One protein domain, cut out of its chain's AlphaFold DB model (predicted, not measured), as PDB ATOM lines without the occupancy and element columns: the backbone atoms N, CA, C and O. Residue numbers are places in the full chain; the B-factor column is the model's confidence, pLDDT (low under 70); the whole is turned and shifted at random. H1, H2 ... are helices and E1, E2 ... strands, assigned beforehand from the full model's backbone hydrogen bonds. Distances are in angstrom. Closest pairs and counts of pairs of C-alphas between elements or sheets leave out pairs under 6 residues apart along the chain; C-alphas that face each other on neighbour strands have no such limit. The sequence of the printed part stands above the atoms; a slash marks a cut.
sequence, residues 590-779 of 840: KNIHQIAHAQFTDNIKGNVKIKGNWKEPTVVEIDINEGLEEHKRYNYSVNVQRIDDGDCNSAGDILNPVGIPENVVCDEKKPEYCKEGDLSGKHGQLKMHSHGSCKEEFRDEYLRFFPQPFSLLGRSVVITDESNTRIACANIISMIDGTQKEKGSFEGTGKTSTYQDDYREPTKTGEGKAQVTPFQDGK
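Overview. This is residues 590 to 779 of the 840 residues of the protein "RING-type domain-containing protein" of Wallemia ichthyophaga (UniProt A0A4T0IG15). Long loops surround a sandwich, two antiparallel sheets face to face, strands crossed at 50 degrees: E1-E2-E3-E5 and E4-E6-E7. The short helix H1 packs on E6 and E7 of the smaller sheet; H2 sits beside E4. Mostly strand, with 59 of 190 printed residues in named elements (E1 E2 E3 E4 H1 H2 E5 E6 E7), it is compact: radius of gyration of the C-alphas 15.6 A, spans 42 by 38 by 30 A.

Along the chain. E1 is 594 to 600, from C-alpha 594 (167.542, 178.233, 190.524); E2 605 to 613; E3 616 to 626, 31.0 A; E4 635 to 639; H1 648 to 651; H2 679 to 683; E5 694 to 700; E6 716 to 720; E7 726 to 731, to C-alpha 731 (166.671, 163.520, 184.178).

Arrangement. E1-E2-E3 is a meander, successive antiparallel neighbours; N 598 and O 608 are 2.9 A apart, N 609 and O 621 2.8 A. E1 touches E7, closest C-alphas Phe 600 and Ala 730, 5.4 A. H2's O i to N i+4 pair is within hydrogen-bond range; H1 is too short.

Size, cuts and confidence. No cut. Links H1-H2 and E5-E6 are long. The model's confidence is low, with pLDDT under 70, at 33 residues, among them residues 760 to 779.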
ATOM      1  N   LYS A 590     167.645 186.752 187.232       57.25
ATOM      2  CA  LYS A 590     168.483 187.477 188.201       57.25
ATOM      3  C   LYS A 590     167.947 187.431 189.632       57.25
ATOM      4  O   LYS A 590     168.719 187.664 190.559       57.25
ATOM      5  N   ASN A 591     166.654 187.147 189.805       56.16
ATOM      6  CA  ASN A 591     165.950 187.181 191.092       56.16
ATOM      7  C   ASN A 591     165.306 185.833 191.478       56.16
ATOM      8  O   ASN A 591     164.518 185.764 192.422       56.16
ATOM      9  N   ILE A 592     165.641 184.750 190.768       65.31
ATOM     10  CA  ILE A 592     165.124 183.397 191.016       65.31
ATOM     11  C   ILE A 592     166.219 182.527 191.633       65.31
ATOM     12  O   ILE A 592     167.318 182.420 191.096       65.31
ATOM     13  N   HIS A 593     165.897 181.852 192.741       66.50
ATOM     14  CA  HIS A 593     166.716 180.759 193.264       66.50
ATOM     15  C   HIS A 593     166.570 179.545 192.346       66.50
ATOM     16  O   HIS A 593     165.558 178.843 192.392       66.50
ATOM     17  N   GLN A 594     167.566 179.317 191.496       78.50
ATOM     18  CA  GLN A 594     167.542 178.233 190.524       78.50
ATOM     19  C   GLN A 594     167.940 176.943 191.237       78.50
ATOM     20  O   GLN A 594     169.055 176.825 191.742       78.50
ATOM     21  N   ILE A 595     167.023 175.981 191.325       85.12
ATOM     22  CA  ILE A 595     167.325 174.656 191.868       85.12
ATOM     23  C   ILE A 595     166.777 173.613 190.902       85.12
ATOM     24  O   ILE A 595     165.594 173.640 190.555       85.12
ATOM     25  N   ALA A 596     167.639 172.691 190.497       88.38
ATOM     26  CA  ALA A 596     167.262 171.475 189.804       88.38
ATOM     27  C   ALA A 596     167.695 170.247 190.609       88.38
ATOM     28  O   ALA A 596     168.591 170.310 191.457       88.38
ATOM     29  N   HIS A 597     167.024 169.135 190.352       91.25
ATOM     30  CA  HIS A 597     167.242 167.856 191.009       91.25
ATOM     31  C   HIS A 597     167.347 166.772 189.935       91.25
ATOM     32  O   HIS A 597     166.746 166.900 188.873       91.25
ATOM     33  N   ALA A 598     168.090 165.708 190.206       89.12
ATOM     34  CA  ALA A 598     168.072 164.480 189.421       89.12
ATOM     35  C   ALA A 598     168.230 163.294 190.382       89.12
ATOM     36  O   ALA A 598     168.867 163.430 191.429       89.12
ATOM     37  N   GLN A 599     167.635 162.147 190.067       91.62
ATOM     38  CA  GLN A 599     167.672 160.962 190.923       91.62
ATOM     39  C   GLN A 599     167.942 159.704 190.103       91.62
ATOM     40  O   GLN A 599     167.230 159.417 189.146       91.62
ATOM     41  N   PHE A 600     168.969 158.960 190.508       90.44
ATOM     42  CA  PHE A 600     169.277 157.628 190.002       90.44
ATOM     43  C   PHE A 600     168.511 156.597 190.836       90.44
ATOM     44  O   PHE A 600     168.543 156.659 192.070       90.44
ATOM     45  N   THR A 601     167.824 155.662 190.178       83.31
ATOM     46  CA  THR A 601     166.931 154.681 190.827       83.31
ATOM     47  C   THR A 601     167.362 153.222 190.669       83.31
ATOM     48  O   THR A 601     166.879 152.365 191.411       83.31
ATOM     49  N   ASP A 602     168.262 152.945 189.726       82.56
ATOM     50  CA  ASP A 602     168.559 151.604 189.217       82.56
ATOM     51  C   ASP A 602     169.769 150.967 189.927       82.56
ATOM     52  O   ASP A 602     169.758 150.777 191.145       82.56
ATOM     53  N   ASN A 603     170.818 150.611 189.175       82.62
ATOM     54  CA  ASN A 603     172.026 149.960 189.702       82.62
ATOM     55  C   ASN A 603     172.817 150.858 190.665       82.62
ATOM     56  O   ASN A 603     173.430 150.362 191.605       82.62
ATOM     57  N   ILE A 604     172.782 152.174 190.433       87.88
ATOM     58  CA  ILE A 604     173.257 153.203 191.358       87.88
ATOM     59  C   ILE A 604     172.033 153.957 191.862       87.88
ATOM     60  O   ILE A 604     171.199 154.374 191.058       87.88
ATOM     61  N   LYS A 605     171.941 154.155 193.181       89.94
ATOM     62  CA  LYS A 605     170.851 154.911 193.809       89.94
ATOM     63  C   LYS A 605     171.394 156.137 194.514       89.94
ATOM     64  O   LYS A 605     172.227 156.042 195.418       89.94
ATOM     65  N   GLY A 606     170.918 157.304 194.103       91.00
ATOM     66  CA  GLY A 606     171.474 158.566 194.561       91.00
ATOM     67  C   GLY A 606     170.754 159.783 194.017       91.00
ATOM     68  O   GLY A 606     169.969 159.698 193.077       91.00
ATOM     69  N   ASN A 607     171.057 160.920 194.622       93.38
ATOM     70  CA  ASN A 607     170.442 162.207 194.362       93.38
ATOM     71  C   ASN A 607     171.517 163.195 193.900       93.38
ATOM     72  O   ASN A 607     172.562 163.310 194.535       93.38
ATOM     73  N   VAL A 608     171.243 163.948 192.839       94.69
ATOM     74  CA  VAL A 608     172.027 165.121 192.437       94.69
ATOM     75  C   VAL A 608     171.166 166.357 192.635       94.69
ATOM     76  O   VAL A 608     169.997 166.380 192.246       94.69
ATOM     77  N   LYS A 609     171.734 167.397 193.237       95.06
ATOM     78  CA  LYS A 609     171.075 168.681 193.454       95.06
ATOM     79  C   LYS A 609     171.955 169.800 192.927       95.06
ATOM     80  O   LYS A 609     173.092 169.964 193.352       95.06
ATOM     81  N   ILE A 610     171.408 170.570 191.997       94.81
ATOM     82  CA  ILE A 610     172.114 171.630 191.283       94.81
ATOM     83  C   ILE A 610     171.496 172.960 191.714       94.81
ATOM     84  O   ILE A 610     170.284 173.143 191.592       94.81
ATOM     85  N   LYS A 611     172.308 173.882 192.238       90.88
ATOM     86  CA  LYS A 611     171.880 175.202 192.728       90.88
ATOM     87  C   LYS A 611     172.565 176.294 191.910       90.88
ATOM     88  O   LYS A 611     173.768 176.502 192.036       90.88
ATOM     89  N   GLY A 612     171.789 176.984 191.082       80.88
ATOM     90  CA  GLY A 612     172.234 178.106 190.262       80.88
ATOM     91  C   GLY A 612     171.906 179.458 190.895       80.88
ATOM     92  O   GLY A 612     170.900 179.632 191.592       80.88
ATOM     93  N   ASN A 613     172.757 180.436 190.616       73.50
ATOM     94  CA  ASN A 613     172.573 181.842 190.945       73.50
ATOM     95  C   ASN A 613     173.109 182.653 189.759       73.50
ATOM     96  O   ASN A 613     174.158 182.333 189.215       73.50
ATOM     97  N   TRP A 614     172.427 183.731 189.364       67.31
ATOM     98  CA  TRP A 614     172.885 184.599 188.272       67.31
ATOM     99  C   TRP A 614     174.281 185.212 188.497       67.31
ATOM    100  O   TRP A 614     174.928 185.646 187.546       67.31
ATOM    101  N   LYS A 615     174.729 185.291 189.756       69.44
ATOM    102  CA  LYS A 615     175.955 185.988 190.176       69.44
ATOM    103  C   LYS A 615     177.040 185.092 190.780       69.44
ATOM    104  O   LYS A 615     178.089 185.613 191.141       69.44
ATOM    105  N   GLU A 616     176.802 183.791 190.936       80.44
ATOM    106  CA  GLU A 616     177.745 182.875 191.595       80.44
ATOM    107  C   GLU A 616     177.847 181.548 190.830       80.44
ATOM    108  O   GLU A 616     176.834 181.108 190.284       80.44
ATOM    109  N   PRO A 617     179.020 180.879 190.845       85.88
ATOM    110  CA  PRO A 617     179.197 179.529 190.313       85.88
ATOM    111  C   PRO A 617     178.118 178.544 190.770       85.88
ATOM    112  O   PRO A 617     177.738 178.523 191.945       85.88
ATOM    113  N   THR A 618     177.676 177.695 189.844       90.81
ATOM    114  CA  THR A 618     176.656 176.674 190.091       90.81
ATOM    115  C   THR A 618     177.186 175.650 191.093       90.81
ATOM    116  O   THR A 618     178.202 175.001 190.848       90.81
ATOM    117  N   VAL A 619     176.499 175.487 192.225       93.25
ATOM    118  CA  VAL A 619     176.848 174.463 193.221       93.25
ATOM    119  C   VAL A 619     176.213 173.141 192.808       93.25
ATOM    120  O   VAL A 619     175.013 173.096 192.525       93.25
ATOM    121  N   VAL A 620     177.000 172.069 192.794       94.94
ATOM    122  CA  VAL A 620     176.525 170.707 192.530       94.94
ATOM    123  C   VAL A 620     176.785 169.853 193.766       94.94
ATOM    124  O   VAL A 620     177.922 169.708 194.205       94.94
ATOM    125  N   GLU A 621     175.713 169.294 194.316       95.31
ATOM    126  CA  GLU A 621     175.713 168.354 195.437       95.31
ATOM    127  C   GLU A 621     175.345 166.970 194.900       95.31
ATOM    128  O   GLU A 621     174.249 166.785 194.363       95.31
ATOM    129  N   ILE A 622     176.249 166.000 195.031       93.62
ATOM    130  CA  ILE A 622     176.039 164.605 194.629       93.62
ATOM    131  C   ILE A 622     175.995 163.748 195.891       93.62
ATOM    132  O   ILE A 622     176.922 163.772 196.695       93.62
ATOM    133  N   ASP A 623     174.924 162.975 196.052       92.62
ATOM    134  CA  ASP A 623     174.689 162.095 197.193       92.62
ATOM    135  C   ASP A 623     174.281 160.692 196.711       92.62
ATOM    136  O   ASP A 623     173.099 160.391 196.512       92.62
ATOM    137  N   ILE A 624     175.279 159.837 196.483       91.75
ATOM    138  CA  ILE A 624     175.089 158.430 196.126       91.75
ATOM    139  C   ILE A 624     175.027 157.592 197.402       91.75
ATOM    140  O   ILE A 624     175.945 157.620 198.220       91.75
ATOM    141  N   ASN A 625     173.954 156.817 197.553       87.19
ATOM    142  CA  ASN A 625     173.676 156.018 198.746       87.19
ATOM    143  C   ASN A 625     173.987 154.526 198.547       87.19
ATOM    144  O   ASN A 625     174.298 153.840 199.516       87.19
ATOM    145  N   GLU A 626     173.902 154.023 197.313       85.12
ATOM    146  CA  GLU A 626     174.102 152.611 196.970       85.12
ATOM    147  C   GLU A 626     174.616 152.472 195.525       85.12
ATOM    148  O   GLU A 626     174.273 153.283 194.664       85.12
ATOM    149  N   GLY A 627     175.390 151.416 195.249       83.12
ATOM    150  CA  GLY A 627     175.726 150.969 193.887       83.12
ATOM    151  C   GLY A 627     177.149 151.256 193.401       83.12
ATOM    152  O   GLY A 627     177.519 150.786 192.329       83.12
ATOM    153  N   LEU A 628     177.970 151.979 194.171       85.62
ATOM    154  CA  LEU A 628     179.392 152.154 193.855       85.62
ATOM    155  C   LEU A 628     180.207 150.987 194.425       85.62
ATOM    156  O   LEU A 628     180.105 150.674 195.611       85.62
ATOM    157  N   GLU A 629     181.033 150.352 193.596       82.44
ATOM    158  CA  GLU A 629     181.933 149.280 194.026       82.44
ATOM    159  C   GLU A 629     183.225 149.832 194.643       82.44
ATOM    160  O   GLU A 629     183.711 150.912 194.298       82.44
ATOM    161  N   GLU A 630     183.824 149.046 195.535       74.88
ATOM    162  CA  GLU A 630     185.116 149.361 196.137       74.88
ATOM    163  C   GLU A 630     186.247 149.324 195.090       74.88
ATOM    164  O   GLU A 630     186.260 148.499 194.177       74.88
ATOM    165  N   HIS A 631     187.200 150.253 195.215       76.88
ATOM    166  CA  HIS A 631     188.339 150.482 194.308       76.88
ATOM    167  C   HIS A 631     188.030 150.878 192.846       76.88
ATOM    168  O   HIS A 631     188.952 151.332 192.169       76.88
ATOM    169  N   LYS A 632     186.783 150.794 192.362       83.00
ATOM    170  CA  LYS A 632     186.390 151.388 191.072       83.00
ATOM    171  C   LYS A 632     186.271 152.912 191.168       83.00
ATOM    172  O   LYS A 632     186.027 153.473 192.237       83.00
ATOM    173  N   ARG A 633     186.430 153.584 190.026       85.75
ATOM    174  CA  ARG A 633     186.171 155.019 189.852       85.75
ATOM    175  C   ARG A 633     185.119 155.216 188.777       85.75
ATOM    176  O   ARG A 633     185.050 154.446 187.822       85.75
ATOM    177  N   TYR A 634     184.312 156.252 188.953       91.06
ATOM    178  CA  TYR A 634     183.149 156.497 188.111       91.06
ATOM    179  C   TYR A 634     183.178 157.924 187.579       91.06
ATOM    180  O   TYR A 634     183.348 158.877 188.347       91.06
ATOM    181  N   ASN A 635     183.013 158.054 186.265       93.19
ATOM    182  CA  ASN A 635     182.855 159.349 185.619       93.19
ATOM    183  C   ASN A 635     181.381 159.768 185.687       93.19
ATOM    184  O   ASN A 635     180.490 158.921 185.713       93.19
ATOM    185  N   TYR A 636     181.117 161.065 185.688       94.62
ATOM    186  CA  TYR A 636     179.780 161.645 185.689       94.62
ATOM    187  C   TYR A 636     179.758 162.913 184.836       94.62
ATOM    188  O   TYR A 636     180.700 163.715 184.862       94.62
ATOM    189  N   SER A 637     178.686 163.083 184.067       95.62
ATOM    190  CA  SER A 637     178.542 164.169 183.100       95.62
ATOM    191  C   SER A 637     177.105 164.674 183.002       95.62
ATOM    192  O   SER A 637     176.162 163.953 183.321       95.62
ATOM    193  N   VAL A 638     176.938 165.912 182.531       95.75
ATOM    194  CA  VAL A 638     175.663 166.414 181.995       95.75
ATOM    195  C   VAL A 638     175.647 166.162 180.488       95.75
ATOM    196  O   VAL A 638     176.604 166.499 179.789       95.75
ATOM    197  N   ASN A 639     174.563 165.580 179.983       94.44
ATOM    198  CA  ASN A 639     174.423 165.131 178.598       94.44
ATOM    199  C   ASN A 639     173.307 165.884 177.859       94.44
ATOM    200  O   ASN A 639     172.389 166.432 178.469       94.44
ATOM    201  N   VAL A 640     173.422 165.953 176.531       90.38
ATOM    202  CA  VAL A 640     172.637 166.852 175.665       90.38
ATOM    203  C   VAL A 640     171.131 166.573 175.695       90.38
ATOM    204  O   VAL A 640     170.351 167.523 175.603       90.38
ATOM    205  N   GLN A 641     170.727 165.308 175.805       90.38
ATOM    206  CA  GLN A 641     169.329 164.875 175.773       90.38
ATOM    207  C   GLN A 641     168.826 164.488 177.169       90.38
ATOM    208  O   GLN A 641     169.591 164.058 178.041       90.38
ATOM    209  N   ARG A 642     167.508 164.567 177.352       89.56
ATOM    210  CA  ARG A 642     166.799 163.852 178.418       89.56
ATOM    211  C   ARG A 642     166.783 162.337 178.163       89.56
ATOM    212  O   ARG A 642     166.900 161.886 177.030       89.56
ATOM    213  N   ILE A 643     166.619 161.569 179.235       89.69
ATOM    214  CA  ILE A 643     166.403 160.122 179.217       89.69
ATOM    215  C   ILE A 643     164.934 159.829 178.902       89.69
ATOM    216  O   ILE A 643     164.036 160.342 179.587       89.69
ATOM    217  N   ASP A 644     164.716 158.957 177.921       79.88
ATOM    218  CA  ASP A 644     163.441 158.300 177.625       79.88
ATOM    219  C   ASP A 644     163.504 156.806 177.976       79.88
ATOM    220  O   ASP A 644     164.560 156.180 177.886       79.88
ATOM    221  N   ASP A 645     162.378 156.260 178.450       77.62
ATOM    222  CA  ASP A 645     162.147 154.850 178.826       77.62
ATOM    223  C   ASP A 645     163.209 154.169 179.725       77.62
ATOM    224  O   ASP A 645     163.225 152.948 179.875       77.62
ATOM    225  N   GLY A 646     164.072 154.957 180.378       77.12
ATOM    226  CA  GLY A 646     165.166 154.482 181.233       77.12
ATOM    227  C   GLY A 646     166.449 154.092 180.485       77.12
ATOM    228  O   GLY A 646     167.414 153.675 181.123       77.12
ATOM    229  N   ASP A 647     166.511 154.241 179.158       86.12
ATOM    230  CA  ASP A 647     167.721 153.912 178.399       86.12
ATOM    231  C   ASP A 647     168.756 155.044 178.474       86.12
ATOM    232  O   ASP A 647     168.643 156.068 177.798       86.12
ATOM    233  N   CYS A 648     169.829 154.837 179.237       87.56
ATOM    234  CA  CYS A 648     170.924 155.800 179.360       87.56
ATOM    235  C   CYS A 648     171.670 156.096 178.045       87.56
ATOM    236  O   CYS A 648     172.407 157.084 177.972       87.56
ATOM    237  N   ASN A 649     171.491 155.299 176.987       87.62
ATOM    238  CA  ASN A 649     172.031 155.615 175.663       87.62
ATOM    239  C   ASN A 649     171.284 156.785 174.996       87.62
ATOM    240  O   ASN A 649     171.914 157.563 174.278       87.62
ATOM    241  N   SER A 650     169.997 156.994 175.315       89.81
ATOM    242  CA  SER A 650     169.188 158.107 174.783       89.81
ATOM    243  C   SER A 650     169.736 159.501 175.127       89.81
ATOM    244  O   SER A 650     169.508 160.440 174.372       89.81
ATOM    245  N   ALA A 651     170.551 159.627 176.186       88.44
ATOM    246  CA  ALA A 651     171.116 160.894 176.672       88.44
ATOM    247  C   ALA A 651     171.961 161.690 175.648       88.44
ATOM    248  O   ALA A 651     172.265 162.861 175.879       88.44
ATOM    249  N   GLY A 652     172.378 161.080 174.532       89.38
ATOM    250  CA  GLY A 652     173.256 161.722 173.544       89.38
ATOM    251  C   GLY A 652     174.661 162.020 174.083       89.38
ATOM    252  O   GLY A 652     175.089 161.441 175.089       89.38
ATOM    253  N   ASP A 653     175.399 162.894 173.400       90.25
ATOM    254  CA  ASP A 653     176.771 163.277 173.769       90.25
ATOM    255  C   ASP A 653     176.820 164.156 175.042       90.25
ATOM    256  O   ASP A 653     175.793 164.598 175.568       90.25
ATOM    257  N   ILE A 654     178.024 164.389 175.579       91.94
ATOM    258  CA  ILE A 654     178.250 165.288 176.728       91.94
ATOM    259  C   ILE A 654     177.949 166.737 176.311       91.94
ATOM    260  O   ILE A 654     178.341 167.159 175.223       91.94
ATOM    261  N   LEU A 655     177.283 167.505 177.181       91.25
ATOM    262  CA  LEU A 655     176.872 168.888 176.921       91.25
ATOM    263  C   LEU A 655     178.078 169.772 176.550       91.25
ATOM    264  O   LEU A 655     178.996 169.965 177.352       91.25
ATOM    265  N   ASN A 656     178.074 170.297 175.321       88.44
ATOM    266  CA  ASN A 656     179.221 170.964 174.707       88.44
ATOM    267  C   ASN A 656     178.802 172.162 173.819       88.44
ATOM    268  O   ASN A 656     179.081 172.163 172.620       88.44
ATOM    269  N   PRO A 657     178.138 173.199 174.372       82.44
ATOM    270  CA  PRO A 657     177.631 174.339 173.592       82.44
ATOM    271  C   PRO A 657     178.734 175.194 172.942       82.44
ATOM    272  O   PRO A 657     178.456 175.946 172.015       82.44
ATOM    273  N   VAL A 658     179.983 175.072 173.407       74.62
ATOM    274  CA  VAL A 658     181.152 175.826 172.914       74.62
ATOM    275  C   VAL A 658     181.927 175.060 171.821       74.62
ATOM    276  O   VAL A 658     182.823 175.613 171.189       74.62
ATOM    277  N   GLY A 659     181.589 173.791 171.557       77.06
ATOM    278  CA  GLY A 659     182.233 173.000 170.500       77.06
ATOM    279  C   GLY A 659     183.675 172.591 170.799       77.06
ATOM    280  O   GLY A 659     184.504 172.554 169.892       77.06
ATOM    281  N   ILE A 660     183.985 172.269 172.059       77.19
ATOM    282  CA  ILE A 660     185.275 171.691 172.464       77.19
ATOM    283  C   ILE A 660     185.516 170.386 171.675       77.19
ATOM    284  O   ILE A 660     184.697 169.469 171.798       77.19
ATOM    285  N   PRO A 661     186.593 170.265 170.873       71.44
ATOM    286  CA  PRO A 661     186.833 169.075 170.053       71.44
ATOM    287  C   PRO A 661     187.101 167.805 170.873       71.44
ATOM    288  O   PRO A 661     187.752 167.857 171.914       71.44
ATOM    289  N   GLU A 662     186.687 166.642 170.360       70.31
ATOM    290  CA  GLU A 662     186.852 165.330 171.021       70.31
ATOM    291  C   GLU A 662     188.312 164.949 171.331       70.31
ATOM    292  O   GLU A 662     188.576 164.147 172.222       70.31
ATOM    293  N   ASN A 663     189.282 165.532 170.621       71.00
ATOM    294  CA  ASN A 663     190.710 165.318 170.866       71.00
ATOM    295  C   ASN A 663     191.298 166.222 171.973       71.00
ATOM    296  O   ASN A 663     192.515 166.210 172.177       71.00
ATOM    297  N   VAL A 664     190.479 167.031 172.654       72.56
ATOM    298  CA  VAL A 664     190.882 167.824 173.825       72.56
ATOM    299  C   VAL A 664     190.524 167.047 175.091       72.56
ATOM    300  O   VAL A 664     189.364 166.967 175.485       72.56
ATOM    301  N   VAL A 665     191.541 166.486 175.745       79.12
ATOM    302  CA  VAL A 665     191.392 165.866 177.069       79.12
ATOM    303  C   VAL A 665     191.191 166.969 178.111       79.12
ATOM    304  O   VAL A 665     191.972 167.924 178.154       79.12
ATOM    305  N   CYS A 666     190.155 166.843 178.942       83.56
ATOM    306  CA  CYS A 666     189.895 167.775 180.038       83.56
ATOM    307  C   CYS A 666     190.998 167.708 181.115       83.56
ATOM    308  O   CYS A 666     191.538 166.642 181.410       83.56
ATOM    309  N   ASP A 667     191.330 168.862 181.693       78.31
ATOM    310  CA  ASP A 667     192.358 169.046 182.719       78.31
ATOM    311  C   ASP A 667     191.750 169.839 183.882       78.31
ATOM    312  O   ASP A 667     191.404 171.007 183.714       78.31
ATOM    313  N   GLU A 668     191.670 169.219 185.063       84.25
ATOM    314  CA  GLU A 668     191.201 169.802 186.335       84.25
ATOM    315  C   GLU A 668     191.840 171.176 186.631       84.25
ATOM    316  O   GLU A 668     191.230 172.046 187.247       84.25
ATOM    317  N   LYS A 669     193.073 171.411 186.158       79.75
ATOM    318  CA  LYS A 669     193.817 172.665 186.372       79.75
ATOM    319  C   LYS A 669     193.525 173.746 185.332       79.75
ATOM    320  O   LYS A 669     194.026 174.861 185.490       79.75
ATOM    321  N   LYS A 670     192.794 173.419 184.263       79.19
ATOM    322  CA  LYS A 670     192.350 174.340 183.204       79.19
ATOM    323  C   LYS A 670     190.924 173.993 182.734       79.19
ATOM    324  O   LYS A 670     190.733 173.611 181.569       79.19
ATOM    325  N   PRO A 671     189.921 174.090 183.631       81.75
ATOM    326  CA  PRO A 671     188.543 173.698 183.346       81.75
ATOM    327  C   PRO A 671     187.891 174.513 182.212       81.75
ATOM    328  O   PRO A 671     186.893 174.068 181.650       81.75
ATOM    329  N   GLU A 672     188.475 175.649 181.808       76.94
ATOM    330  CA  GLU A 672     188.034 176.470 180.673       76.94
ATOM    331  C   GLU A 672     188.214 175.811 179.288       76.94
ATOM    332  O   GLU A 672     187.695 176.324 178.298       76.94
ATOM    333  N   TYR A 673     188.933 174.682 179.190       78.31
ATOM    334  CA  TYR A 673     189.046 173.890 177.950       78.31
ATOM    335  C   TYR A 673     188.256 172.576 177.986       78.31
ATOM    336  O   TYR A 673     188.362 171.778 177.054       78.31
ATOM    337  N   CYS A 674     187.490 172.327 179.045       85.38
ATOM    338  CA  CYS A 674     186.660 171.135 179.178       85.38
ATOM    339  C   CYS A 674     185.275 171.354 178.558       85.38
ATOM    340  O   CYS A 674     184.778 172.480 178.506       85.38
ATOM    341  N   LYS A 675     184.608 170.272 178.135       89.62
ATOM    342  CA  LYS A 675     183.175 170.335 177.800       89.62
ATOM    343  C   LYS A 675     182.414 170.782 179.051       89.62
ATOM    344  O   LYS A 675     182.709 170.310 180.148       89.62
ATOM    345  N   GLU A 676     181.421 171.658 178.917       89.56
ATOM    346  CA  GLU A 676     180.707 172.185 180.091       89.56
ATOM    347  C   GLU A 676     180.008 171.081 180.900       89.56
ATOM    348  O   GLU A 676     179.963 171.157 182.129       89.56
ATOM    349  N   GLY A 677     179.545 170.024 180.227       92.31
ATOM    350  CA  GLY A 677     178.991 168.831 180.859       92.31
ATOM    351  C   GLY A 677     180.010 167.827 181.410       92.31
ATOM    352  O   GLY A 677     179.585 166.892 182.078       92.31
ATOM    353  N   ASP A 678     181.318 167.968 181.167       93.44
ATOM    354  CA  ASP A 678     182.339 167.060 181.716       93.44
ATOM    355  C   ASP A 678     182.683 167.454 183.160       93.44
ATOM    356  O   ASP A 678     183.600 168.235 183.425       93.44
ATOM    357  N   LEU A 679     181.894 166.950 184.109       94.69
ATOM    358  CA  LEU A 679     182.063 167.267 185.525       94.69
ATOM    359  C   LEU A 679     183.224 166.477 186.148       94.69
ATOM    360  O   LEU A 679     183.963 167.030 186.957       94.69
ATOM    361  N   SER A 680     183.444 165.224 185.740       92.94
ATOM    362  CA  SER A 680     184.562 164.408 186.242       92.94
ATOM    363  C   SER A 680     185.941 164.889 185.820       92.94
ATOM    364  O   SER A 680     186.873 164.784 186.616       92.94
ATOM    365  N   GLY A 681     186.097 165.415 184.606       89.75
ATOM    366  CA  GLY A 681     187.357 166.024 184.195       89.75
ATOM    367  C   GLY A 681     187.647 167.331 184.947       89.75
ATOM    368  O   GLY A 681     188.805 167.620 185.242       89.75
ATOM    369  N   LYS A 682     186.601 168.095 185.303       92.00
ATOM    370  CA  LYS A 682     186.717 169.385 186.008       92.00
ATOM    371  C   LYS A 682     186.866 169.273 187.531       92.00
ATOM    372  O   LYS A 682     187.575 170.088 188.108       92.00
ATOM    373  N   HIS A 683     186.214 168.296 188.172       92.38
ATOM    374  CA  HIS A 683     186.119 168.173 189.644       92.38
ATOM    375  C   HIS A 683     186.571 166.807 190.187       92.38
ATOM    376  O   HIS A 683     186.472 166.538 191.383       92.38
ATOM    377  N   GLY A 684     187.079 165.930 189.319       89.88
ATOM    378  CA  GLY A 684     187.528 164.585 189.669       89.88
ATOM    379  C   GLY A 684     186.411 163.533 189.683       89.88
ATOM    380  O   GLY A 684     185.226 163.825 189.825       89.88
ATOM    381  N   GLN A 685     186.816 162.270 189.530       90.75
ATOM    382  CA  GLN A 685     185.940 161.088 189.485       90.75
ATOM    383  C   GLN A 685     185.354 160.741 190.865       90.75
ATOM    384  O   GLN A 685     186.062 160.856 191.874       90.75
ATOM    385  N   LEU A 686     184.119 160.216 190.905       88.94
ATOM    386  CA  LEU A 686     183.497 159.737 192.150       88.94
ATOM    387  C   LEU A 686     184.275 158.551 192.730       88.94
ATOM    388  O   LEU A 686     184.722 157.657 192.002       88.94
ATOM    389  N   LYS A 687     184.396 158.536 194.060       78.88
ATOM    390  CA  LYS A 687     185.093 157.507 194.842       78.88
ATOM    391  C   LYS A 687     184.191 157.053 195.986       78.88
ATOM    392  O   LYS A 687     183.577 157.876 196.660       78.88
ATOM    393  N   MET A 688     184.125 155.747 196.229       79.69
ATOM    394  CA  MET A 688     183.417 155.213 197.392       79.69
ATOM    395  C   MET A 688     184.145 155.628 198.679       79.69
ATOM    396  O   MET A 688     185.306 155.267 198.868       79.69
ATOM    397  N   HIS A 689     183.463 156.345 199.578       68.50
ATOM    398  CA  HIS A 689     184.031 156.759 200.872       68.50
ATOM    399  C   HIS A 689     183.680 155.783 202.001       68.50
ATOM    400  O   HIS A 689     184.507 155.522 202.870       68.50
ATOM    401  N   SER A 690     182.466 155.215 201.996       61.38
ATOM    402  CA  SER A 690     182.085 154.108 202.891       61.38
ATOM    403  C   SER A 690     180.837 153.367 202.392       61.38
ATOM    404  O   SER A 690     179.926 153.998 201.862       61.38
ATOM    405  N   HIS A 691     180.776 152.040 202.561       64.88
ATOM    406  CA  HIS A 691     179.590 151.199 202.293       64.88
ATOM    407  C   HIS A 691     178.854 151.465 200.956       64.88
ATOM    408  O   HIS A 691     177.630 151.533 200.925       64.88
ATOM    409  N   GLY A 692     179.579 151.631 199.845       64.56
ATOM    410  CA  GLY A 692     178.983 151.893 198.523       64.56
ATOM    411  C   GLY A 692     178.418 153.304 198.325       64.56
ATOM    412  O   GLY A 692     177.850 153.587 197.270       64.56
ATOM    413  N   SER A 693     178.590 154.190 199.313       75.50
ATOM    414  CA  SER A 693     178.128 155.580 199.291       75.50
ATOM    415  C   SER A 693     179.251 156.580 198.990       75.50
ATOM    416  O   SER A 693     180.435 156.347 199.280       75.50
ATOM    417  N   CYS A 694     178.865 157.713 198.407       85.19
ATOM    418  CA  CYS A 694     179.731 158.831 198.048       85.19
ATOM    419  C   CYS A 694     178.945 160.140 198.193       85.19
ATOM    420  O   CYS A 694     177.815 160.230 197.710       85.19
ATOM    421  N   LYS A 695     179.529 161.144 198.854       88.88
ATOM    422  CA  LYS A 695     178.975 162.499 198.940       88.88
ATOM    423  C   LYS A 695     180.050 163.487 198.507       88.88
ATOM    424  O   LYS A 695     181.114 163.494 199.116       88.88
ATOM    425  N   GLU A 696     179.759 164.298 197.499       89.00
ATOM    426  CA  GLU A 696     180.660 165.330 196.975       89.00
ATOM    427  C   GLU A 696     179.880 166.643 196.792       89.00
ATOM    428  O   GLU A 696     178.724 166.634 196.363       89.00
ATOM    429  N   GLU A 697     180.510 167.774 197.109       93.12
ATOM    430  CA  GLU A 697     179.984 169.125 196.868       93.12
ATOM    431  C   GLU A 697     181.076 169.962 196.195       93.12
ATOM    432  O   GLU A 697     182.174 170.107 196.735       93.12
ATOM    433  N   PHE A 698     180.778 170.530 195.026       93.12
ATOM    434  CA  PHE A 698     181.709 171.386 194.289       93.12
ATOM    435  C   PHE A 698     181.003 172.575 193.625       93.12
ATOM    436  O   PHE A 698     179.774 172.658 193.566       93.12
ATOM    437  N   ARG A 699     181.804 173.531 193.141       91.62
ATOM    438  CA  ARG A 699     181.347 174.756 192.474       91.62
ATOM    439  C   ARG A 699     181.853 174.780 191.042       91.62
ATOM    440  O   ARG A 699     183.057 174.834 190.819       91.62
ATOM    441  N   ASP A 700     180.937 174.761 190.082       91.50
ATOM    442  CA  ASP A 700     181.259 174.818 188.661       91.50
ATOM    443  C   ASP A 700     181.119 176.249 188.125       91.50
ATOM    444  O   ASP A 700     180.046 176.854 188.184       91.50
ATOM    445  N   GLU A 701     182.214 176.802 187.602       86.38
ATOM    446  CA  GLU A 701     182.250 178.173 187.078       86.38
ATOM    447  C   GLU A 701     181.651 178.318 185.665       86.38
ATOM    448  O   GLU A 701     181.602 179.435 185.145       86.38
ATOM    449  N   TYR A 702     181.190 177.225 185.046       87.00
ATOM    450  CA  TYR A 702     180.838 177.180 183.623       87.00
ATOM    451  C   TYR A 702     179.433 176.627 183.345       87.00
ATOM    452  O   TYR A 702     178.782 177.098 182.414       87.00
ATOM    453  N   LEU A 703     178.946 175.681 184.157       89.31
ATOM    454  CA  LEU A 703     177.613 175.073 184.059       89.31
ATOM    455  C   LEU A 703     176.496 176.081 184.412       89.31
ATOM    456  O   LEU A 703     176.539 176.713 185.471       89.31
ATOM    457  N   ARG A 704     175.469 176.224 183.556       85.12
ATOM    458  CA  ARG A 704     174.437 177.284 183.647       85.12
ATOM    459  C   ARG A 704     173.003 176.756 183.521       85.12
ATOM    460  O   ARG A 704     172.739 175.759 182.863       85.12
ATOM    461  N   PHE A 705     172.045 177.487 184.096       83.62
ATOM    462  CA  PHE A 705     170.610 177.309 183.816       83.62
ATOM    463  C   PHE A 705     170.134 178.141 182.612       83.62
ATOM    464  O   PHE A 705     169.157 177.776 181.963       83.62
ATOM    465  N   PHE A 706     170.798 179.261 182.312       74.31
ATOM    466  CA  PHE A 706     170.428 180.217 181.262       74.31
ATOM    467  C   PHE A 706     171.668 181.050 180.865       74.31
ATOM    468  O   PHE A 706     172.537 181.243 181.725       74.31
ATOM    469  N   PRO A 707     171.776 181.590 179.634       68.88
ATOM    470  CA  PRO A 707     170.878 181.448 178.482       68.88
ATOM    471  C   PRO A 707     171.078 180.148 177.705       68.88
ATOM    472  O   PRO A 707     171.980 179.363 177.985       68.88
ATOM    473  N   GLN A 708     170.235 179.940 176.696       72.31
ATOM    474  CA  GLN A 708     170.513 178.964 175.648       72.31
ATOM    475  C   GLN A 708     171.742 179.365 174.815       72.31
ATOM    476  O   GLN A 708     172.035 180.560 174.713       72.31
ATOM    477  N   PRO A 709     172.473 178.402 174.219       73.56
ATOM    478  CA  PRO A 709     172.294 176.941 174.301       73.56
ATOM    479  C   PRO A 709     172.855 176.289 175.588       73.56
ATOM    480  O   PRO A 709     172.828 175.067 175.726       73.56
ATOM    481  N   PHE A 710     173.364 177.085 176.535       82.44
ATOM    482  CA  PHE A 710     174.099 176.656 177.735       82.44
ATOM    483  C   PHE A 710     173.227 176.077 178.869       82.44
ATOM    484  O   PHE A 710     173.730 175.840 179.966       82.44
ATOM    485  N   SER A 711     171.920 175.886 178.659       86.56
ATOM    486  CA  SER A 711     171.015 175.457 179.732       86.56
ATOM    487  C   SER A 711     171.184 173.982 180.105       86.56
ATOM    488  O   SER A 711     171.192 173.101 179.239       86.56
ATOM    489  N   LEU A 712     171.242 173.723 181.416       89.94
ATOM    490  CA  LEU A 712     171.115 172.398 182.031       89.94
ATOM    491  C   LEU A 712     169.659 171.923 182.218       89.94
ATOM    492  O   LEU A 712     169.443 170.779 182.613       89.94
ATOM    493  N   LEU A 713     168.658 172.769 181.944       89.94
ATOM    494  CA  LEU A 713     167.250 172.354 181.926       89.94
ATOM    495  C   LEU A 713     166.966 171.519 180.664       89.94
ATOM    496  O   LEU A 713     167.571 171.738 179.618       89.94
ATOM    497  N   GLY A 714     166.097 170.510 180.772       88.19
ATOM    498  CA  GLY A 714     165.858 169.538 179.692       88.19
ATOM    499  C   GLY A 714     166.999 168.545 179.423       88.19
ATOM    500  O   GLY A 714     166.902 167.746 178.494       88.19
ATOM    501  N   ARG A 715     168.070 168.569 180.225       93.19
ATOM    502  CA  ARG A 715     169.227 167.666 180.115       93.19
ATOM    503  C   ARG A 715     169.111 166.465 181.056       93.19
ATOM    504  O   ARG A 715     168.193 166.362 181.871       93.19
ATOM    505  N   SER A 716     170.094 165.574 180.990       94.31
ATOM    506  CA  SER A 716     170.273 164.475 181.943       94.31
ATOM    507  C   SER A 716     171.661 164.495 182.586       94.31
ATOM    508  O   SER A 716     172.607 165.046 182.024       94.31
ATOM    509  N   VAL A 717     171.784 163.885 183.767       95.88
ATOM    510  CA  VAL A 717     173.070 163.477 184.351       95.88
ATOM    511  C   VAL A 717     173.286 161.999 184.030       95.88
ATOM    512  O   VAL A 717     172.370 161.194 184.201       95.88
ATOM    513  N   VAL A 718     174.488 161.627 183.602       95.31
ATOM    514  CA  VAL A 718     174.890 160.240 183.317       95.31
ATOM    515  C   VAL A 718     176.103 159.879 184.171       95.31
ATOM    516  O   VAL A 718     176.975 160.717 184.379       95.31
ATOM    517  N   ILE A 719     176.165 158.636 184.654       93.56
ATOM    518  CA  ILE A 719     177.339 158.036 185.301       93.56
ATOM    519  C   ILE A 719     177.877 156.920 184.397       93.56
ATOM    520  O   ILE A 719     177.108 156.080 183.911       93.56
ATOM    521  N   THR A 720     179.195 156.883 184.201       92.88
ATOM    522  CA  THR A 720     179.896 155.810 183.482       92.88
ATOM    523  C   THR A 720     180.983 155.159 184.334       92.88
ATOM    524  O   THR A 720     181.516 155.764 185.265       92.88
ATOM    525  N   ASP A 721     181.339 153.921 184.002       88.94
ATOM    526  CA  ASP A 721     182.477 153.220 184.605       88.94
ATOM    527  C   ASP A 721     183.828 153.583 183.945       88.94
ATOM    528  O   ASP A 721     183.893 154.417 183.037       88.94
ATOM    529  N   GLU A 722     184.915 152.932 184.383       84.75
ATOM    530  CA  GLU A 722     186.269 153.103 183.823       84.75
ATOM    531  C   GLU A 722     186.403 152.659 182.344       84.75
ATOM    532  O   GLU A 722     187.430 152.928 181.724       84.75
ATOM    533  N   SER A 723     185.385 152.014 181.753       85.31
ATOM    534  CA  SER A 723     185.315 151.687 180.316       85.31
ATOM    535  C   SER A 723     184.521 152.711 179.489       85.31
ATOM    536  O   SER A 723     184.397 152.559 178.275       85.31
ATOM    537  N   ASN A 724     183.998 153.761 180.136       84.00
ATOM    538  CA  ASN A 724     183.001 154.704 179.613       84.00
ATOM    539  C   ASN A 724     181.635 154.068 179.279       84.00
ATOM    540  O   ASN A 724     180.823 154.670 178.573       84.00
ATOM    541  N   THR A 725     181.333 152.883 179.823       89.25
ATOM    542  CA  THR A 725     179.997 152.276 179.717       89.25
ATOM    543  C   THR A 725     179.030 153.020 180.634       89.25
ATOM    544  O   THR A 725     179.330 153.238 181.807       89.25
ATOM    545  N   ARG A 726     177.859 153.416 180.118       92.06
ATOM    546  CA  ARG A 726     176.810 154.110 180.890       92.06
ATOM    547  C   ARG A 726     176.117 153.119 181.825       92.06
ATOM    548  O   ARG A 726     175.563 152.131 181.356       92.06
ATOM    549  N   ILE A 727     176.151 153.385 183.130       90.25
ATOM    550  CA  ILE A 727     175.675 152.452 184.175       90.25
ATOM    551  C   ILE A 727     174.510 152.992 185.013       90.25
ATOM    552  O   ILE A 727     173.786 152.207 185.628       90.25
ATOM    553  N   ALA A 728     174.321 154.313 185.028       92.62
ATOM    554  CA  ALA A 728     173.158 154.986 185.594       92.62
ATOM    555  C   ALA A 728     172.949 156.341 184.908       92.62
ATOM    556  O   ALA A 728     173.896 156.950 184.404       92.62
ATOM    557  N   CYS A 729     171.714 156.826 184.897       93.75
ATOM    558  CA  CYS A 729     171.353 158.126 184.349       93.75
ATOM    559  C   CYS A 729     170.097 158.672 185.036       93.75
ATOM    560  O   CYS A 729     169.331 157.915 185.627       93.75
ATOM    561  N   ALA A 730     169.907 159.988 184.988       94.06
ATOM    562  CA  ALA A 730     168.785 160.664 185.624       94.06
ATOM    563  C   ALA A 730     168.429 161.960 184.886       94.06
ATOM    564  O   ALA A 730     169.313 162.710 184.473       94.06
ATOM    565  N   ASN A 731     167.137 162.256 184.751       93.62
ATOM    566  CA  ASN A 731     166.671 163.520 184.178       93.62
ATOM    567  C   ASN A 731     166.861 164.682 185.158       93.62
ATOM    568  O   ASN A 731     166.547 164.550 186.341       93.62
ATOM    569  N   ILE A 732     167.337 165.822 184.652       94.44
ATOM    570  CA  ILE A 732     167.424 167.066 185.415       94.44
ATOM    571  C   ILE A 732     166.050 167.739 185.380       94.44
ATOM    572  O   ILE A 732     165.571 168.128 184.317       94.44
ATOM    573  N   ILE A 733     165.424 167.866 186.550       92.62
ATOM    574  CA  ILE A 733     164.088 168.441 186.731       92.62
ATOM    575  C   ILE A 733     164.118 169.704 187.600       92.62
ATOM    576  O   ILE A 733     164.892 169.797 188.555       92.62
ATOM    577  N   SER A 734     163.247 170.672 187.314       90.94
ATOM    578  CA  SER A 734     163.108 171.912 188.084       90.94
ATOM    579  C   SER A 734     161.658 172.401 188.169       90.94
ATOM    580  O   SER A 734     160.811 172.095 187.330       90.94
ATOM    581  N   MET A 735     161.367 173.214 189.188       85.06
ATOM    582  CA  MET A 735     160.136 174.012 189.241       85.06
ATOM    583  C   MET A 735     160.122 175.134 188.188       85.06
ATOM    584  O   MET A 735     159.084 175.750 187.988       85.06
ATOM    585  N   ILE A 736     161.257 175.447 187.549       83.56
ATOM    586  CA  ILE A 736     161.368 176.546 186.575       83.56
ATOM    587  C   ILE A 736     160.657 176.211 185.259       83.56
ATOM    588  O   ILE A 736     159.907 177.035 184.747       83.56
ATOM    589  N   ASP A 737     160.870 175.004 184.739       83.00
ATOM    590  CA  ASP A 737     160.336 174.511 183.464       83.00
ATOM    591  C   ASP A 737     159.149 173.543 183.649       83.00
ATOM    592  O   ASP A 737     158.745 172.841 182.725       83.00
ATOM    593  N   GLY A 738     158.587 173.479 184.864       83.00
ATOM    594  CA  GLY A 738     157.444 172.625 185.197       83.00
ATOM    595  C   GLY A 738     157.728 171.117 185.132       83.00
ATOM    596  O   GLY A 738     156.787 170.316 185.138       83.00
ATOM    597  N   THR A 739     158.999 170.711 185.064       88.50
ATOM    598  CA  THR A 739     159.405 169.298 184.998       88.50
ATOM    599  C   THR A 739     159.468 168.631 186.374       88.50
ATOM    600  O   THR A 739     159.364 167.411 186.451       88.50
ATOM    601  N   GLN A 740     159.578 169.392 187.468       89.06
ATOM    602  CA  GLN A 740     159.527 168.907 188.857       89.06
ATOM    603  C   GLN A 740     158.095 168.959 189.416       89.06
ATOM    604  O   GLN A 740     157.397 169.950 189.209       89.06
ATOM    605  N   LYS A 741     157.642 167.912 190.131       84.50
ATOM    606  CA  LYS A 741     156.272 167.871 190.696       84.50
ATOM    607  C   LYS A 741     156.051 168.904 191.798       84.50
ATOM    608  O   LYS A 741     155.064 169.630 191.787       84.50
ATOM    609  N   GLU A 742     156.956 168.914 192.771       85.56
ATOM    610  CA  GLU A 742     156.848 169.692 194.003       85.56
ATOM    611  C   GLU A 742     158.217 170.237 194.412       85.56
ATOM    612  O   GLU A 742     159.260 169.622 194.178       85.56
ATOM    613  N   LYS A 743     158.211 171.401 195.058       80.50
ATOM    614  CA  LYS A 743     159.390 172.212 195.380       80.50
ATOM    615  C   LYS A 743     160.361 171.497 196.329       80.50
ATOM    616  O   LYS A 743     160.216 171.549 197.546       80.50
ATOM    617  N   GLY A 744     161.394 170.879 195.758       76.75
ATOM    618  CA  GLY A 744     162.401 170.099 196.488       76.75
ATOM    619  C   GLY A 744     162.187 168.582 196.449       76.75
ATOM    620  O   GLY A 744     162.998 167.857 197.020       76.75
ATOM    621  N   SER A 745     161.144 168.101 195.764       83.31
ATOM    622  CA  SER A 745     160.968 166.682 195.440       83.31
ATOM    623  C   SER A 745     161.928 166.246 194.329       83.31
ATOM    624  O   SER A 745     162.236 167.026 193.430       83.31
ATOM    625  N   PHE A 746     162.367 164.992 194.359       86.12
ATOM    626  CA  PHE A 746     163.157 164.385 193.283       86.12
ATOM    627  C   PHE A 746     162.281 163.758 192.179       86.12
ATOM    628  O   PHE A 746     162.803 163.237 191.199       86.12
ATOM    629  N   GLU A 747     160.951 163.835 192.305       83.25
ATOM    630  CA  GLU A 747     160.013 163.289 191.324       83.25
ATOM    631  C   GLU A 747     159.672 164.280 190.198       83.25
ATOM    632  O   GLU A 747     159.267 165.424 190.442       83.25
ATOM    633  N   GLY A 748     159.762 163.805 188.952       84.19
ATOM    634  CA  GLY A 748     159.393 164.562 187.756       84.19
ATOM    635  C   GLY A 748     157.905 164.466 187.388       84.19
ATOM    636  O   GLY A 748     157.236 163.480 187.696       84.19
ATOM    637  N   THR A 749     157.376 165.477 186.697       84.44
ATOM    638  CA  THR A 749     155.984 165.536 186.204       84.44
ATOM    639  C   THR A 749     155.731 164.678 184.964       84.44
ATOM    640  O   THR A 749     154.577 164.477 184.597       84.44
ATOM    641  N   GLY A 750     156.790 164.207 184.296       78.50
ATOM    642  CA  GLY A 750     156.710 163.556 182.985       78.50
ATOM    643  C   GLY A 750     156.557 164.530 181.809       78.50
ATOM    644  O   GLY A 750     156.463 164.083 180.669       78.50
ATOM    645  N   LYS A 751     156.548 165.849 182.052       81.19
ATOM    646  CA  LYS A 751     156.617 166.860 180.987       81.19
ATOM    647  C   LYS A 751     158.023 166.937 180.384       81.19
ATOM    648  O   LYS A 751     159.019 166.779 181.088       81.19
ATOM    649  N   THR A 752     158.094 167.267 179.099       80.31
ATOM    650  CA  THR A 752     159.323 167.699 178.420       80.31
ATOM    651  C   THR A 752     159.613 169.169 178.715       80.31
ATOM    652  O   THR A 752     158.697 169.990 178.737       80.31
ATOM    653  N   SER A 753     160.888 169.506 178.898       82.31
ATOM    654  CA  SER A 753     161.345 170.893 179.020       82.31
ATOM    655  C   SER A 753     161.420 171.562 177.644       82.31
ATOM    656  O   SER A 753     161.893 170.941 176.697       82.31
ATOM    657  N   THR A 754     161.031 172.835 177.538       77.06
ATOM    658  CA  THR A 754     161.251 173.669 176.334       77.06
ATOM    659  C   THR A 754     162.685 174.207 176.237       77.06
ATOM    660  O   THR A 754     163.049 174.880 175.278       77.06
ATOM    661  N   TYR A 755     163.541 173.904 177.219       74.62
ATOM    662  CA  TYR A 755     164.900 174.435 177.326       74.62
ATOM    663  C   TYR A 755     165.949 173.611 176.557       74.62
ATOM    664  O   TYR A 755     167.133 173.650 176.894       74.62
ATOM    665  N   GLN A 756     165.533 172.891 175.515       72.25
ATOM    666  CA  GLN A 756     166.411 172.030 174.718       72.25
ATOM    667  C   GLN A 756     166.562 172.488 173.252       72.25
ATOM    668  O   GLN A 756     167.620 172.268 172.660       72.25
ATOM    669  N   ASP A 757     165.549 173.155 172.687       65.94
ATOM    670  CA  ASP A 757     165.369 173.331 171.232       65.94
ATOM    671  C   ASP A 757     166.428 174.214 170.541       65.94
ATOM    672  O   ASP A 757     166.736 174.020 169.364       65.94
ATOM    673  N   ASP A 758     167.027 175.161 171.268       58.78
ATOM    674  CA  ASP A 758     168.087 176.043 170.752       58.78
ATOM    675  C   ASP A 758     169.474 175.366 170.688       58.78
ATOM    676  O   ASP A 758     170.415 175.925 170.115       58.78
ATOM    677  N   TYR A 759     169.642 174.167 171.262       70.50
ATOM    678  CA  TYR A 759     170.921 173.459 171.221       70.50
ATOM    679  C   TYR A 759     171.144 172.786 169.866       70.50
ATOM    680  O   TYR A 759     170.561 171.748 169.553       70.50
ATOM    681  N   ARG A 760     172.067 173.341 169.082       60.00
ATOM    682  CA  ARG A 760     172.603 172.700 167.876       60.00
ATOM    683  C   ARG A 760     173.920 172.023 168.224       60.00
ATOM    684  O   ARG A 760     174.777 172.655 168.834       60.00
ATOM    685  N   GLU A 761     174.097 170.767 167.815       57.03
ATOM    686  CA  GLU A 761     175.409 170.120 167.894       57.03
ATOM    687  C   GLU A 761     176.430 170.924 167.069       57.03
ATOM    688  O   GLU A 761     176.197 171.151 165.876       57.03
ATOM    689  N   PRO A 762     177.559 171.353 167.661       54.44
ATOM    690  CA  PRO A 762     178.674 171.893 166.897       54.44
ATOM    691  C   PRO A 762     179.171 170.847 165.896       54.44
ATOM    692  O   PRO A 762     179.231 169.653 166.207       54.44
ATOM    693  N   THR A 763     179.532 171.274 164.685       43.06
ATOM    694  CA  THR A 763     180.039 170.360 163.658       43.06
ATOM    695  C   THR A 763     181.278 169.628 164.173       43.06
ATOM    696  O   THR A 763     182.183 170.237 164.736       43.06
ATOM    697  N   LYS A 764     181.351 168.304 163.970       41.12
ATOM    698  CA  LYS A 764     182.420 167.450 164.539       41.12
ATOM    699  C   LYS A 764     183.810 167.667 163.891       41.12
ATOM    700  O   LYS A 764     184.773 166.978 164.214       41.12
ATOM    701  N   THR A 765     183.920 168.663 163.012       37.78
ATOM    702  CA  THR A 765     185.147 169.353 162.589       37.78
ATOM    703  C   THR A 765     185.685 170.225 163.730       37.78
ATOM    704  O   THR A 765     184.987 171.125 164.186       37.78
ATOM    705  N   GLY A 766     186.924 170.004 164.179       40.69
ATOM    706  CA  GLY A 766     187.496 170.610 165.397       40.69
ATOM    707  C   GLY A 766     187.812 172.118 165.372       40.69
ATOM    708  O   GLY A 766     188.812 172.527 165.956       40.69
ATOM    709  N   GLU A 767     186.996 172.947 164.719       38.66
ATOM    710  CA  GLU A 767     187.178 174.402 164.573       38.66
ATOM    711  C   GLU A 767     186.422 175.230 165.642       38.66
ATOM    712  O   GLU A 767     186.160 176.421 165.470       38.66
ATOM    713  N   GLY A 768     186.110 174.627 166.794       36.03
ATOM    714  CA  GLY A 768     185.570 175.331 167.959       36.03
ATOM    715  C   GLY A 768     186.652 176.082 168.744       36.03
ATOM    716  O   GLY A 768     187.468 175.477 169.444       36.03
ATOM    717  N   LYS A 769     186.653 177.421 168.689       39.22
ATOM    718  CA  LYS A 769     187.408 178.235 169.656       39.22
ATOM    719  C   LYS A 769     186.707 178.179 171.011       39.22
ATOM    720  O   LYS A 769     185.684 178.835 171.187       39.22
ATOM    721  N   ALA A 770     187.314 177.484 171.972       39.03
ATOM    722  CA  ALA A 770     186.913 177.511 173.376       39.03
ATOM    723  C   ALA A 770     186.826 178.961 173.902       39.03
ATOM    724  O   ALA A 770     187.841 179.588 174.207       39.03
ATOM    725  N   GLN A 771     185.608 179.498 173.980       50.41
ATOM    726  CA  GLN A 771     185.281 180.738 174.677       50.41
ATOM    727  C   GLN A 771     184.326 180.402 175.811       50.41
ATOM    728  O   GLN A 771     183.111 180.383 175.634       50.41
ATOM    729  N   VAL A 772     184.897 180.150 176.985       51.81
ATOM    730  CA  VAL A 772     184.136 180.036 178.225       51.81
ATOM    731  C   VAL A 772     184.655 181.090 179.188       51.81
ATOM    732  O   VAL A 772     185.792 181.026 179.654       51.81
ATOM    733  N   THR A 773     183.834 182.099 179.466       53.81
ATOM    734  CA  THR A 773     184.051 182.961 180.625       53.81
ATOM    735  C   THR A 773     183.514 182.248 181.868       53.81
ATOM    736  O   THR A 773     182.377 181.760 181.824       53.81
ATOM    737  N   PRO A 774     184.269 182.217 182.982       59.69
ATOM    738  CA  PRO A 774     183.712 181.953 184.308       59.69
ATOM    739  C   PRO A 774     182.515 182.867 184.617       59.69
ATOM    740  O   PRO A 774     182.313 183.883 183.943       59.69
ATOM    741  N   PHE A 775     181.756 182.570 185.675       56.81
ATOM    742  CA  PHE A 775     180.710 183.468 186.188       56.81
ATOM    743  C   PHE A 775     181.261 184.876 186.512       56.81
ATOM    744  O   PHE A 775     181.767 185.136 187.601       56.81
ATOM    745  N   GLN A 776     181.103 185.808 185.568       46.81
ATOM    746  CA  GLN A 776     181.319 187.245 185.741       46.81
ATOM    747  C   GLN A 776     180.029 187.990 185.383       46.81
ATOM    748  O   GLN A 776     179.563 187.931 184.246       46.81
ATOM    749  N   ASP A 777     179.428 188.634 186.389       46.00
ATOM    750  CA  ASP A 777     178.243 189.515 186.336       46.00
ATOM    751  C   ASP A 777     176.981 188.985 185.617       46.00
ATOM    752  O   ASP A 777     175.999 189.711 185.428       46.00
ATOM    753  N   GLY A 778     176.970 187.697 185.269       46.34
ATOM    754  CA  GLY A 778     175.886 187.035 184.559       46.34
ATOM    755  C   GLY A 778     175.684 187.601 183.153       46.34
ATOM    756  O   GLY A 778     174.628 188.152 182.833       46.34
ATOM    757  N   LYS A 779     176.706 187.448 182.305       41.53
ATOM    758  CA  LYS A 779     176.588 187.530 180.844       41.53
ATOM    759  C   LYS A 779     177.229 186.309 180.191       41.53
ATOM    760  O   LYS A 779     178.316 185.887 180.583       41.53
TER     761      LYS A 779